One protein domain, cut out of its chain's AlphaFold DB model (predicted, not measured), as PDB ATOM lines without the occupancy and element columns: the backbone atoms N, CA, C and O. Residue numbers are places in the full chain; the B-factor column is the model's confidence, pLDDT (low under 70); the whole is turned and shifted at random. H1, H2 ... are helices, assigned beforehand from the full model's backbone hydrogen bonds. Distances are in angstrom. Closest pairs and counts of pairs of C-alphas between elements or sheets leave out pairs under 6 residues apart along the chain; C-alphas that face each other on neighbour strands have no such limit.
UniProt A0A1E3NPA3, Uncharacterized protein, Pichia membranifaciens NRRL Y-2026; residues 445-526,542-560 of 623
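Overview. This is residues 445 to 526 and 542 to 560 of the 623 residues of an uncharacterized protein of Pichia membranifaciens NRRL Y-2026 (UniProt A0A1E3NPA3). Three short helices, H1, H2 and H3, lie side by side at shallow tilts as a small triangular group; beside it is a hairpin of H4 and the longest helix, H5, whose residues 513 to 520 pack on H3. H6 crosses H5 about perpendicular to it, only just, at 71 degrees, with its residues 546 to 550 on residues 508 to 515 of H5. The 101 printed residues, with six named helices in the order H1 to H6 and no named strand, are all helix in class, compact with a radius of gyration of the C-alphas of 13.3 A, and span 36 by 33 by 30 A.

Arrangement. Start at H1, residues 445 to 455, which touches H2, residues 459 to 470, as a hairpin at a shallow 19 degrees; the closest C-alphas, Val 450 and Cys 462, are 5.2 A apart. H3, residues 478 to 486, touches H1, with C-alphas 447 and 480 closest at 4.5 A. H4, residues 488 to 497, and H5, residues 502 to 520, form a hairpin, closest at C-alphas 496 and 505, 5.7 A. H5 touches H3 at C-alphas 520 and 478, the closest, 5.1 A. H6, residues 542 to 555, touches H5, closest at C-alphas 546 and 511, 6.3 A, and is only just about perpendicular at 71 degrees. Every O i to N i+4 pair is within hydrogen-bond range in H1, H2 and H4, but 3 of 5 in H3, 13 of 15 in H5 and 9 of 10 in H6.

Along the chain. Find C-alpha 445 at (160.726, 305.492, 288.889), where H1 begins. H5 runs 28.1 A from C-alpha 502 at (141.392, 335.357, 296.348). H6, 20.3 A long, ends at C-alpha 555, (152.801, 317.831, 306.852).

Size, cuts and confidence. Residues 527 to 541 are not printed; C-alphas 526 and 542 are 22.9 A apart. Low confidence covers, among others, residues 542 to 550.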
ATOM      1  N   ASN A 445     162.002 306.100 288.497       95.44
ATOM      2  CA  ASN A 445     160.726 305.492 288.889       95.44
ATOM      3  C   ASN A 445     159.758 306.563 289.409       95.44
ATOM      4  O   ASN A 445     158.593 306.596 289.022       95.44
ATOM      5  N   TRP A 446     160.258 307.463 290.255       95.56
ATOM      6  CA  TRP A 446     159.473 308.546 290.838       95.56
ATOM      7  C   TRP A 446     159.116 309.642 289.834       95.56
ATOM      8  O   TRP A 446     158.002 310.156 289.864       95.56
ATOM      9  N   GLU A 447     160.031 309.958 288.914       95.50
ATOM     10  CA  GLU A 447     159.783 310.859 287.780       95.50
ATOM     11  C   GLU A 447     158.561 310.394 286.968       95.50
ATOM     12  O   GLU A 447     157.674 311.194 286.667       95.50
ATOM     13  N   THR A 448     158.472 309.094 286.674       94.94
ATOM     14  CA  THR A 448     157.326 308.504 285.972       94.94
ATOM     15  C   THR A 448     156.023 308.603 286.773       94.94
ATOM     16  O   THR A 448     154.995 308.976 286.211       94.94
ATOM     17  N   ILE A 449     156.055 308.335 288.085       95.25
ATOM     18  CA  ILE A 449     154.879 308.487 288.958       95.25
ATOM     19  C   ILE A 449     154.372 309.934 288.942       95.25
ATOM     20  O   ILE A 449     153.181 310.157 288.737       95.25
ATOM     21  N   VAL A 450     155.262 310.918 289.105       95.12
ATOM     22  CA  VAL A 450     154.881 312.341 289.102       95.12
ATOM     23  C   VAL A 450     154.302 312.765 287.755       95.12
ATOM     24  O   VAL A 450     153.291 313.462 287.734       95.12
ATOM     25  N   ARG A 451     154.871 312.316 286.628       94.62
ATOM     26  CA  ARG A 451     154.295 312.596 285.301       94.62
ATOM     27  C   ARG A 451     152.865 312.080 285.170       94.62
ATOM     28  O   ARG A 451     152.000 312.822 284.720       94.62
ATOM     29  N   GLN A 452     152.599 310.852 285.603       93.56
ATOM     30  CA  GLN A 452     151.254 310.289 285.498       93.56
ATOM     31  C   GLN A 452     150.259 310.957 286.449       93.56
ATOM     32  O   GLN A 452     149.098 311.140 286.092       93.56
ATOM     33  N   LEU A 453     150.694 311.333 287.654       92.38
ATOM     34  CA  LEU A 453     149.861 312.101 288.582       92.38
ATOM     35  C   LEU A 453     149.529 313.485 288.010       92.38
ATOM     36  O   LEU A 453     148.383 313.917 288.100       92.38
ATOM     37  N   LEU A 454     150.486 314.140 287.343       92.88
ATOM     38  CA  LEU A 454     150.246 315.381 286.602       92.88
ATOM     39  C   LEU A 454     149.227 315.188 285.475       92.88
ATOM     40  O   LEU A 454     148.285 315.971 285.375       92.88
ATOM     41  N   GLU A 455     149.354 314.132 284.666       92.25
ATOM     42  CA  GLU A 455     148.373 313.803 283.619       92.25
ATOM     43  C   GLU A 455     146.967 313.563 284.193       92.25
ATOM     44  O   GLU A 455     145.975 313.991 283.605       92.25
ATOM     45  N   ALA A 456     146.878 312.941 285.373       89.25
ATOM     46  CA  ALA A 456     145.631 312.735 286.111       89.25
ATOM     47  C   ALA A 456     145.138 313.986 286.869       89.25
ATOM     48  O   ALA A 456     144.099 313.935 287.526       89.25
ATOM     49  N   ASN A 457     145.863 315.107 286.787       91.94
ATOM     50  CA  ASN A 457     145.609 316.346 287.525       91.94
ATOM     51  C   ASN A 457     145.594 316.177 289.063       91.94
ATOM     52  O   ASN A 457     144.959 316.956 289.776       91.94
ATOM     53  N   ASP A 458     146.322 315.184 289.578       90.62
ATOM     54  CA  ASP A 458     146.528 314.931 291.007       90.62
ATOM     55  C   ASP A 458     147.772 315.679 291.513       90.62
ATOM     56  O   ASP A 458     148.857 315.124 291.726       90.62
ATOM     57  N   ILE A 459     147.615 316.995 291.669       91.06
ATOM     58  CA  ILE A 459     148.687 317.888 292.121       91.06
ATOM     59  C   ILE A 459     149.141 317.552 293.546       91.06
ATOM     60  O   ILE A 459     150.341 317.568 293.824       91.06
ATOM     61  N   TRP A 460     148.214 317.213 294.445       88.12
ATOM     62  CA  TRP A 460     148.562 316.863 295.822       88.12
ATOM     63  C   TRP A 460     149.391 315.583 295.886       88.12
ATOM     64  O   TRP A 460     150.401 315.564 296.590       88.12
ATOM     65  N   GLY A 461     149.043 314.558 295.100       89.69
ATOM     66  CA  GLY A 461     149.857 313.353 294.960       89.69
ATOM     67  C   GLY A 461     151.281 313.669 294.494       89.69
ATOM     68  O   GLY A 461     152.245 313.147 295.056       89.69
ATOM     69  N   CYS A 462     151.439 314.583 293.531       92.94
ATOM     70  CA  CYS A 462     152.761 315.018 293.074       92.94
ATOM     71  C   CYS A 462     153.581 315.665 294.199       92.94
ATOM     72  O   CYS A 462     154.735 315.290 294.417       92.94
ATOM     73  N   LEU A 463     152.994 316.623 294.930       90.44
ATOM     74  CA  LEU A 463     153.673 317.319 296.030       90.44
ATOM     75  C   LEU A 463     154.023 316.361 297.174       90.44
ATOM     76  O   LEU A 463     155.105 316.459 297.750       90.44
ATOM     77  N   ALA A 464     153.153 315.394 297.457       89.00
ATOM     78  CA  ALA A 464     153.390 314.374 298.468       89.00
ATOM     79  C   ALA A 464     154.557 313.442 298.089       89.00
ATOM     80  O   ALA A 464     155.376 313.109 298.948       89.00
ATOM     81  N   VAL A 465     154.697 313.075 296.806       91.88
ATOM     82  CA  VAL A 465     155.877 312.344 296.301       91.88
ATOM     83  C   VAL A 465     157.142 313.190 296.437       91.88
ATOM     84  O   VAL A 465     158.148 312.694 296.938       91.88
ATOM     85  N   VAL A 466     157.102 314.473 296.065       93.00
ATOM     86  CA  VAL A 466     158.255 315.373 296.232       93.00
ATOM     87  C   VAL A 466     158.664 315.480 297.701       93.00
ATOM     88  O   VAL A 466     159.846 315.331 298.005       93.00
ATOM     89  N   ASN A 467     157.715 315.668 298.624       88.19
ATOM     90  CA  ASN A 467     158.015 315.744 300.055       88.19
ATOM     91  C   ASN A 467     158.571 314.417 300.599       88.19
ATOM     92  O   ASN A 467     159.532 314.412 301.370       88.19
ATOM     93  N   LEU A 468     158.025 313.273 300.166       89.94
ATOM     94  CA  LEU A 468     158.567 311.958 300.521       89.94
ATOM     95  C   LEU A 468     160.047 311.849 300.132       89.94
ATOM     96  O   LEU A 468     160.859 311.399 300.940       89.94
ATOM     97  N   LEU A 469     160.403 312.266 298.915       91.19
ATOM     98  CA  LEU A 469     161.776 312.192 298.421       91.19
ATOM     99  C   LEU A 469     162.693 313.242 299.039       91.19
ATOM    100  O   LEU A 469     163.860 312.946 299.277       91.19
ATOM    101  N   ALA A 470     162.185 314.437 299.342       88.88
ATOM    102  CA  ALA A 470     162.960 315.487 299.999       88.88
ATOM    103  C   ALA A 470     163.453 315.057 301.387       88.88
ATOM    104  O   ALA A 470     164.546 315.430 301.808       88.88
ATOM    105  N   ASN A 471     162.686 314.203 302.068       86.81
ATOM    106  CA  ASN A 471     163.079 313.621 303.348       86.81
ATOM    107  C   ASN A 471     164.058 312.435 303.213       86.81
ATOM    108  O   ASN A 471     164.619 311.984 304.216       86.81
ATOM    109  N   ARG A 472     164.307 311.925 301.998       87.75
ATOM    110  CA  ARG A 472     165.276 310.850 301.739       87.75
ATOM    111  C   ARG A 472     166.644 311.438 301.400       87.75
ATOM    112  O   ARG A 472     166.836 312.047 300.347       87.75
ATOM    113  N   LYS A 473     167.621 311.212 302.280       81.12
ATOM    114  CA  LYS A 473     169.005 311.671 302.088       81.12
ATOM    115  C   LYS A 473     169.582 311.136 300.768       81.12
ATOM    116  O   LYS A 473     169.562 309.932 300.540       81.12
ATOM    117  N   GLY A 474     170.134 312.027 299.942       82.50
ATOM    118  CA  GLY A 474     170.891 311.667 298.733       82.50
ATOM    119  C   GLY A 474     170.077 311.490 297.444       82.50
ATOM    120  O   GLY A 474     170.654 311.107 296.429       82.50
ATOM    121  N   THR A 475     168.773 311.777 297.445       86.31
ATOM    122  CA  THR A 475     167.943 311.692 296.230       86.31
ATOM    123  C   THR A 475     168.111 312.943 295.362       86.31
ATOM    124  O   THR A 475     167.925 314.057 295.851       86.31
ATOM    125  N   ASP A 476     168.409 312.790 294.067       89.00
ATOM    126  CA  ASP A 476     168.389 313.918 293.122       89.00
ATOM    127  C   ASP A 476     166.939 314.296 292.776       89.00
ATOM    128  O   ASP A 476     166.302 313.686 291.914       89.00
ATOM    129  N   LEU A 477     166.410 315.309 293.464       91.75
ATOM    130  CA  LEU A 477     165.031 315.772 293.283       91.75
ATOM    131  C   LEU A 477     164.798 316.492 291.954       91.75
ATOM    132  O   LEU A 477     163.646 316.617 291.535       91.75
ATOM    133  N   ARG A 478     165.854 316.947 291.264       91.50
ATOM    134  CA  ARG A 478     165.717 317.809 290.077       91.50
ATOM    135  C   ARG A 478     164.874 317.144 289.000       91.50
ATOM    136  O   ARG A 478     163.968 317.763 288.456       91.50
ATOM    137  N   ARG A 479     165.116 315.857 288.740       91.25
ATOM    138  CA  ARG A 479     164.377 315.095 287.719       91.25
ATOM    139  C   ARG A 479     162.902 314.892 288.066       91.25
ATOM    140  O   ARG A 479     162.084 314.813 287.158       91.25
ATOM    141  N   VAL A 480     162.559 314.834 289.353       93.81
ATOM    142  CA  VAL A 480     161.182 314.621 289.829       93.81
ATOM    143  C   VAL A 480     160.403 315.936 289.894       93.81
ATOM    144  O   VAL A 480     159.216 315.964 289.582       93.81
ATOM    145  N   ILE A 481     161.071 317.038 290.243       93.94
ATOM    146  CA  ILE A 481     160.458 318.367 290.341       93.94
ATOM    147  C   ILE A 481     160.339 319.045 288.969       93.94
ATOM    148  O   ILE A 481     159.390 319.790 288.733       93.94
ATOM    149  N   PHE A 482     161.249 318.783 288.028       92.81
ATOM    150  CA  PHE A 482     161.225 319.435 286.713       92.81
ATOM    151  C   PHE A 482     159.895 319.260 285.946       92.81
ATOM    152  O   PHE A 482     159.400 320.256 285.419       92.81
ATOM    153  N   PRO A 483     159.247 318.074 285.924       92.38
ATOM    154  CA  PRO A 483     157.900 317.926 285.372       92.38
ATOM    155  C   PRO A 483     156.859 318.870 285.994       92.38
ATOM    156  O   PRO A 483     156.029 319.406 285.265       92.38
ATOM    157  N   LEU A 484     156.913 319.114 287.309       91.75
ATOM    158  CA  LEU A 484     156.013 320.050 287.996       91.75
ATOM    159  C   LEU A 484     156.273 321.489 287.546       91.75
ATOM    160  O   LEU A 484     155.342 322.188 287.154       91.75
ATOM    161  N   LEU A 485     157.542 321.906 287.527       90.19
ATOM    162  CA  LEU A 485     157.930 323.250 287.088       90.19
ATOM    163  C   LEU A 485     157.565 323.500 285.618       90.19
ATOM    164  O   LEU A 485     157.070 324.572 285.279       90.19
ATOM    165  N   HIS A 486     157.748 322.504 284.748       89.75
ATOM    166  CA  HIS A 486     157.366 322.601 283.340       89.75
ATOM    167  C   HIS A 486     155.845 322.749 283.158       89.75
ATOM    168  O   HIS A 486     155.394 323.441 282.247       89.75
ATOM    169  N   ASN A 487     155.050 322.173 284.067       90.75
ATOM    170  CA  ASN A 487     153.587 322.244 284.075       90.75
ATOM    171  C   ASN A 487     153.033 323.312 285.048       90.75
ATOM    172  O   ASN A 487     151.911 323.186 285.544       90.75
ATOM    173  N   TYR A 488     153.764 324.409 285.292       88.88
ATOM    174  CA  TYR A 488     153.358 325.467 286.237       88.88
ATOM    175  C   TYR A 488     151.971 326.072 285.961       88.88
ATOM    176  O   TYR A 488     151.281 326.477 286.892       88.88
ATOM    177  N   LYS A 489     151.524 326.118 284.696       90.88
ATOM    178  CA  LYS A 489     150.177 326.602 284.342       90.88
ATOM    179  C   LYS A 489     149.082 325.711 284.925       90.88
ATOM    180  O   LYS A 489     148.056 326.220 285.368       90.88
ATOM    181  N   GLN A 490     149.305 324.397 284.936       89.44
ATOM    182  CA  GLN A 490     148.385 323.432 285.530       89.44
ATOM    183  C   GLN A 490     148.361 323.576 287.054       89.44
ATOM    184  O   GLN A 490     147.281 323.615 287.636       89.44
ATOM    185  N   LEU A 491     149.530 323.751 287.683       87.69
ATOM    186  CA  LEU A 491     149.641 324.067 289.111       87.69
ATOM    187  C   LEU A 491     148.880 325.356 289.459       87.69
ATOM    188  O   LEU A 491     148.050 325.359 290.362       87.69
ATOM    189  N   TYR A 492     149.094 326.434 288.708       87.75
ATOM    190  CA  TYR A 492     148.389 327.700 288.911       87.75
ATOM    191  C   TYR A 492     146.870 327.545 288.758       87.75
ATOM    192  O   TYR A 492     146.100 327.994 289.610       87.75
ATOM    193  N   ALA A 493     146.420 326.859 287.702       88.44
ATOM    194  CA  ALA A 493     145.005 326.567 287.482       88.44
ATOM    195  C   ALA A 493     144.407 325.708 288.607       88.44
ATOM    196  O   ALA A 493     143.245 325.881 288.962       88.44
ATOM    197  N   PHE A 494     145.187 324.788 289.175       88.56
ATOM    198  CA  PHE A 494     144.779 323.997 290.326       88.56
ATOM    199  C   PHE A 494     144.560 324.883 291.557       88.56
ATOM    200  O   PHE A 494     143.465 324.870 292.109       88.56
ATOM    201  N   PHE A 495     145.544 325.703 291.944       83.88
ATOM    202  CA  PHE A 495     145.445 326.555 293.137       83.88
ATOM    203  C   PHE A 495     144.369 327.644 293.027       83.88
ATOM    204  O   PHE A 495     143.715 327.938 294.019       83.88
ATOM    205  N   THR A 496     144.134 328.190 291.832       81.56
ATOM    206  CA  THR A 496     143.082 329.202 291.592       81.56
ATOM    207  C   THR A 496     141.665 328.632 291.533       81.56
ATOM    208  O   THR A 496     140.694 329.355 291.733       81.56
ATOM    209  N   LYS A 497     141.505 327.336 291.241       83.44
ATOM    210  CA  LYS A 497     140.190 326.670 291.263       83.44
ATOM    211  C   LYS A 497     139.741 326.284 292.668       83.44
ATOM    212  O   LYS A 497     138.549 326.068 292.888       83.44
ATOM    213  N   GLN A 498     140.678 326.148 293.597       77.88
ATOM    214  CA  GLN A 498     140.352 325.878 294.988       77.88
ATOM    215  C   GLN A 498     139.703 327.122 295.602       77.88
ATOM    216  O   GLN A 498     140.130 328.239 295.337       77.88
ATOM    217  N   LYS A 499     138.663 326.938 296.426       72.38
ATOM    218  CA  LYS A 499     137.911 328.032 297.073       72.38
ATOM    219  C   LYS A 499     138.706 328.686 298.215       72.38
ATOM    220  O   LYS A 499     138.216 328.790 299.339       72.38
ATOM    221  N   PHE A 500     139.939 329.097 297.960       68.31
ATOM    222  CA  PHE A 500     140.681 329.924 298.897       68.31
ATOM    223  C   PHE A 500     140.156 331.371 298.822       68.31
ATOM    224  O   PHE A 500     139.436 331.761 297.903       68.31
ATOM    225  N   LYS A 501     140.475 332.210 299.814       69.88
ATOM    226  CA  LYS A 501     140.243 333.655 299.658       69.88
ATOM    227  C   LYS A 501     141.174 334.144 298.538       69.88
ATOM    228  O   LYS A 501     142.366 333.856 298.602       69.88
ATOM    229  N   LYS A 502     140.667 334.921 297.570       64.12
ATOM    230  CA  LYS A 502     141.392 335.357 296.348       64.12
ATOM    231  C   LYS A 502     142.839 335.842 296.564       64.12
ATOM    232  O   LYS A 502     143.692 335.619 295.712       64.12
ATOM    233  N   HIS A 503     143.133 336.503 297.687       63.38
ATOM    234  CA  HIS A 503     144.485 336.994 297.997       63.38
ATOM    235  C   HIS A 503     145.459 335.897 298.474       63.38
ATOM    236  O   HIS A 503     146.668 336.062 298.340       63.38
ATOM    237  N   HIS A 504     144.965 334.767 298.983       69.94
ATOM    238  CA  HIS A 504     145.790 333.646 299.445       69.94
ATOM    239  C   HIS A 504     146.165 332.670 298.320       69.94
ATOM    240  O   HIS A 504     147.207 332.033 298.412       69.94
ATOM    241  N   GLU A 505     145.382 332.596 297.236       74.81
ATOM    242  CA  GLU A 505     145.637 331.692 296.098       74.81
ATOM    243  C   GLU A 505     146.975 331.980 295.413       74.81
ATOM    244  O   GLU A 505     147.813 331.090 295.262       74.81
ATOM    245  N   LYS A 506     147.183 333.246 295.024       75.56
ATOM    246  CA  LYS A 506     148.414 333.684 294.356       75.56
ATOM    247  C   LYS A 506     149.624 333.488 295.260       75.56
ATOM    248  O   LYS A 506     150.645 332.985 294.807       75.56
ATOM    249  N   HIS A 507     149.488 333.838 296.538       78.31
ATOM    250  CA  HIS A 507     150.580 333.713 297.493       78.31
ATOM    251  C   HIS A 507     150.967 332.251 297.736       78.31
ATOM    252  O   HIS A 507     152.144 331.919 297.679       78.31
ATOM    253  N   LEU A 508     149.989 331.365 297.955       77.56
ATOM    254  CA  LEU A 508     150.246 329.941 298.168       77.56
ATOM    255  C   LEU A 508     150.925 329.309 296.948       77.56
ATOM    256  O   LEU A 508     151.913 328.595 297.102       77.56
ATOM    257  N   PHE A 509     150.443 329.616 295.740       85.12
ATOM    258  CA  PHE A 509     151.094 329.177 294.507       85.12
ATOM    259  C   PHE A 509     152.550 329.652 294.434       85.12
ATOM    260  O   PHE A 509     153.438 328.842 294.177       85.12
ATOM    261  N   CYS A 510     152.812 330.935 294.699       84.06
ATOM    262  CA  CYS A 510     154.166 331.481 294.683       84.06
ATOM    263  C   CYS A 510     155.069 330.816 295.722       84.06
ATOM    264  O   CYS A 510     156.150 330.370 295.352       84.06
ATOM    265  N   SER A 511     154.622 330.649 296.970       83.50
ATOM    266  CA  SER A 511     155.409 329.961 298.002       83.50
ATOM    267  C   SER A 511     155.696 328.499 297.631       83.50
ATOM    268  O   SER A 511     156.818 328.032 297.825       83.50
ATOM    269  N   VAL A 512     154.736 327.775 297.036       85.38
ATOM    270  CA  VAL A 512     154.962 326.403 296.541       85.38
ATOM    271  C   VAL A 512     155.976 326.389 295.396       85.38
ATOM    272  O   VAL A 512     156.873 325.548 295.389       85.38
ATOM    273  N   MET A 513     155.882 327.320 294.445       88.00
ATOM    274  CA  MET A 513     156.837 327.419 293.338       88.00
ATOM    275  C   MET A 513     158.246 327.759 293.826       88.00
ATOM    276  O   MET A 513     159.194 327.100 293.401       88.00
ATOM    277  N   THR A 514     158.382 328.710 294.754       86.56
ATOM    278  CA  THR A 514     159.657 329.050 295.399       86.56
ATOM    279  C   THR A 514     160.236 327.840 296.122       86.56
ATOM    280  O   THR A 514     161.409 327.529 295.953       86.56
ATOM    281  N   LEU A 515     159.416 327.087 296.859       85.88
ATOM    282  CA  LEU A 515     159.867 325.878 297.545       85.88
ATOM    283  C   LEU A 515     160.336 324.791 296.564       85.88
ATOM    284  O   LEU A 515     161.399 324.206 296.758       85.88
ATOM    285  N   LEU A 516     159.578 324.524 295.496       87.62
ATOM    286  CA  LEU A 516     159.975 323.565 294.456       87.62
ATOM    287  C   LEU A 516     161.278 323.991 293.764       87.62
ATOM    288  O   LEU A 516     162.132 323.155 293.467       87.62
ATOM    289  N   GLN A 517     161.448 325.290 293.531       86.81
ATOM    290  CA  GLN A 517     162.686 325.861 293.020       86.81
ATOM    291  C   GLN A 517     163.835 325.666 294.014       86.81
ATOM    292  O   GLN A 517     164.868 325.133 293.628       86.81
ATOM    293  N   GLU A 518     163.677 326.008 295.292       85.12
ATOM    294  CA  GLU A 518     164.702 325.802 296.327       85.12
ATOM    295  C   GLU A 518     165.142 324.337 296.430       85.12
ATOM    296  O   GLU A 518     166.339 324.047 296.472       85.12
ATOM    297  N   LEU A 519     164.183 323.406 296.387       84.19
ATOM    298  CA  LEU A 519     164.447 321.967 296.372       84.19
ATOM    299  C   LEU A 519     165.216 321.520 295.111       84.19
ATOM    300  O   LEU A 519     165.959 320.540 295.168       84.19
ATOM    301  N   CYS A 520     165.102 322.251 293.996       81.31
ATOM    302  CA  CYS A 520     165.942 322.085 292.803       81.31
ATOM    303  C   CYS A 520     167.305 322.808 292.894       81.31
ATOM    304  O   CYS A 520     168.275 322.367 292.272       81.31
ATOM    305  N   HIS A 521     167.391 323.926 293.623       62.53
ATOM    306  CA  HIS A 521     168.479 324.911 293.560       62.53
ATOM    307  C   HIS A 521     169.674 324.649 294.488       62.53
ATOM    308  O   HIS A 521     170.536 325.516 294.622       62.53
ATOM    309  N   THR A 522     169.878 323.428 294.986       54.50
ATOM    310  CA  THR A 522     171.195 323.048 295.539       54.50
ATOM    311  C   THR A 522     172.334 323.032 294.495       54.50
ATOM    312  O   THR A 522     173.456 322.707 294.872       54.50
ATOM    313  N   LYS A 523     172.092 323.419 293.220       41.50
ATOM    314  CA  LYS A 523     173.059 323.995 292.239       41.50
ATOM    315  C   LYS A 523     172.385 324.285 290.875       41.50
ATOM    316  O   LYS A 523     172.542 323.518 289.928       41.50
ATOM    317  N   MET A 524     171.636 325.380 290.731       41.75
ATOM    318  CA  MET A 524     171.201 325.864 289.404       41.75
ATOM    319  C   MET A 524     171.132 327.392 289.386       41.75
ATOM    320  O   MET A 524     170.219 327.968 289.958       41.75
ATOM    321  N   THR A 525     172.080 328.048 288.721       43.28
ATOM    322  CA  THR A 525     172.183 329.516 288.618       43.28
ATOM    323  C   THR A 525     171.453 330.119 287.409       43.28
ATOM    324  O   THR A 525     171.474 331.331 287.252       43.28
ATOM    325  N   GLN A 526     170.782 329.330 286.556       42.09
ATOM    326  CA  GLN A 526     170.263 329.831 285.266       42.09
ATOM    327  C   GLN A 526     168.745 329.685 285.026       42.09
ATOM    328  O   GLN A 526     168.235 330.256 284.069       42.09
ATOM    329  N   VAL A 542     156.321 338.556 302.731       45.75
ATOM    330  CA  VAL A 542     156.852 337.234 302.342       45.75
ATOM    331  C   VAL A 542     157.357 336.408 303.544       45.75
ATOM    332  O   VAL A 542     157.178 335.196 303.603       45.75
ATOM    333  N   GLY A 543     157.920 337.046 304.577       50.94
ATOM    334  CA  GLY A 543     158.707 336.334 305.595       50.94
ATOM    335  C   GLY A 543     157.945 335.411 306.564       50.94
ATOM    336  O   GLY A 543     158.491 334.392 306.985       50.94
ATOM    337  N   LYS A 544     156.706 335.738 306.959       51.34
ATOM    338  CA  LYS A 544     155.966 334.940 307.964       51.34
ATOM    339  C   LYS A 544     155.210 333.771 307.332       51.34
ATOM    340  O   LYS A 544     155.223 332.667 307.871       51.34
ATOM    341  N   ILE A 545     154.615 334.010 306.165       51.75
ATOM    342  CA  ILE A 545     153.827 333.013 305.440       51.75
ATOM    343  C   ILE A 545     154.743 331.938 304.843       51.75
ATOM    344  O   ILE A 545     154.394 330.764 304.885       51.75
ATOM    345  N   ASP A 546     155.959 332.283 304.408       61.00
ATOM    346  CA  ASP A 546     156.928 331.285 303.933       61.00
ATOM    347  C   ASP A 546     157.318 330.262 305.007       61.00
ATOM    348  O   ASP A 546     157.587 329.104 304.690       61.00
ATOM    349  N   ARG A 547     157.325 330.649 306.289       67.50
ATOM    350  CA  ARG A 547     157.582 329.705 307.386       67.50
ATOM    351  C   ARG A 547     156.397 328.767 307.602       67.50
ATOM    352  O   ARG A 547     156.604 327.567 307.737       67.50
ATOM    353  N   GLU A 548     155.181 329.305 307.614       65.69
ATOM    354  CA  GLU A 548     153.946 328.529 307.793       65.69
ATOM    355  C   GLU A 548     153.733 327.552 306.628       65.69
ATOM    356  O   GLU A 548     153.567 326.358 306.864       65.69
ATOM    357  N   VAL A 549     153.887 328.007 305.381       64.12
ATOM    358  CA  VAL A 549     153.780 327.158 304.181       64.12
ATOM    359  C   VAL A 549     154.848 326.062 304.171       64.12
ATOM    360  O   VAL A 549     154.556 324.928 303.796       64.12
ATOM    361  N   ARG A 550     156.082 326.347 304.614       66.19
ATOM    362  CA  ARG A 550     157.117 325.308 304.766       66.19
ATOM    363  C   ARG A 550     156.729 324.264 305.810       66.19
ATOM    364  O   ARG A 550     156.950 323.078 305.573       66.19
ATOM    365  N   GLU A 551     156.185 324.672 306.954       70.12
ATOM    366  CA  GLU A 551     155.737 323.729 307.986       70.12
ATOM    367  C   GLU A 551     154.528 322.906 307.531       70.12
ATOM    368  O   GLU A 551     154.476 321.707 307.793       70.12
ATOM    369  N   GLU A 552     153.602 323.491 306.779       65.75
ATOM    370  CA  GLU A 552     152.470 322.768 306.195       65.75
ATOM    371  C   GLU A 552     152.898 321.824 305.070       65.75
ATOM    372  O   GLU A 552     152.443 320.683 305.013       65.75
ATOM    373  N   PHE A 553     153.842 322.227 304.215       63.97
ATOM    374  CA  PHE A 553     154.397 321.340 303.192       63.97
ATOM    375  C   PHE A 553     155.032 320.091 303.817       63.97
ATOM    376  O   PHE A 553     154.829 318.981 303.325       63.97
ATOM    377  N   LYS A 554     155.727 320.238 304.956       67.50
ATOM    378  CA  LYS A 554     156.267 319.101 305.727       67.50
ATOM    379  C   LYS A 554     155.176 318.156 306.246       67.50
ATOM    380  O   LYS A 554     155.465 316.982 306.494       67.50
ATOM    381  N   GLN A 555     153.943 318.636 306.414       70.69
ATOM    382  CA  GLN A 555     152.801 317.831 306.852       70.69
ATOM    383  C   GLN A 555     152.158 317.031 305.711       70.69
ATOM    384  O   GLN A 555     151.473 316.049 305.992       70.69
ATOM    385  N   ILE A 556     152.412 317.373 304.440       65.88
ATOM    386  CA  ILE A 556     151.894 316.622 303.288       65.88
ATOM    387  C   ILE A 556     152.576 315.251 303.239       65.88
ATOM    388  O   ILE A 556     153.731 315.126 302.834       65.88
ATOM    389  N   ARG A 557     151.871 314.197 303.649       59.69
ATOM    390  CA  ARG A 557     152.398 312.826 303.679       59.69
ATOM    391  C   ARG A 557     151.595 311.913 302.765       59.69
ATOM    392  O   ARG A 557     150.383 312.051 302.641       59.69
ATOM    393  N   LEU A 558     152.285 310.952 302.154       49.69
ATOM    394  CA  LEU A 558     151.639 309.835 301.467       49.69
ATOM    395  C   LEU A 558     151.153 308.823 302.502       49.69
ATOM    396  O   LEU A 558     151.884 308.482 303.435       49.69
ATOM    397  N   TRP A 559     149.924 308.344 302.334       46.53
ATOM    398  CA  TRP A 559     149.355 307.325 303.202       46.53
ATOM    399  C   TRP A 559     149.876 305.945 302.782       46.53
ATOM    400  O   TRP A 559     149.548 305.445 301.707       46.53
ATOM    401  N   ASP A 560     150.711 305.327 303.617       40.84
ATOM    402  CA  ASP A 560     151.024 303.903 303.496       40.84
ATOM    403  C   ASP A 560     150.002 303.141 304.343       40.84
ATOM    404  O   ASP A 560     150.068 303.166 305.573       40.84
TER     405      ASP A 560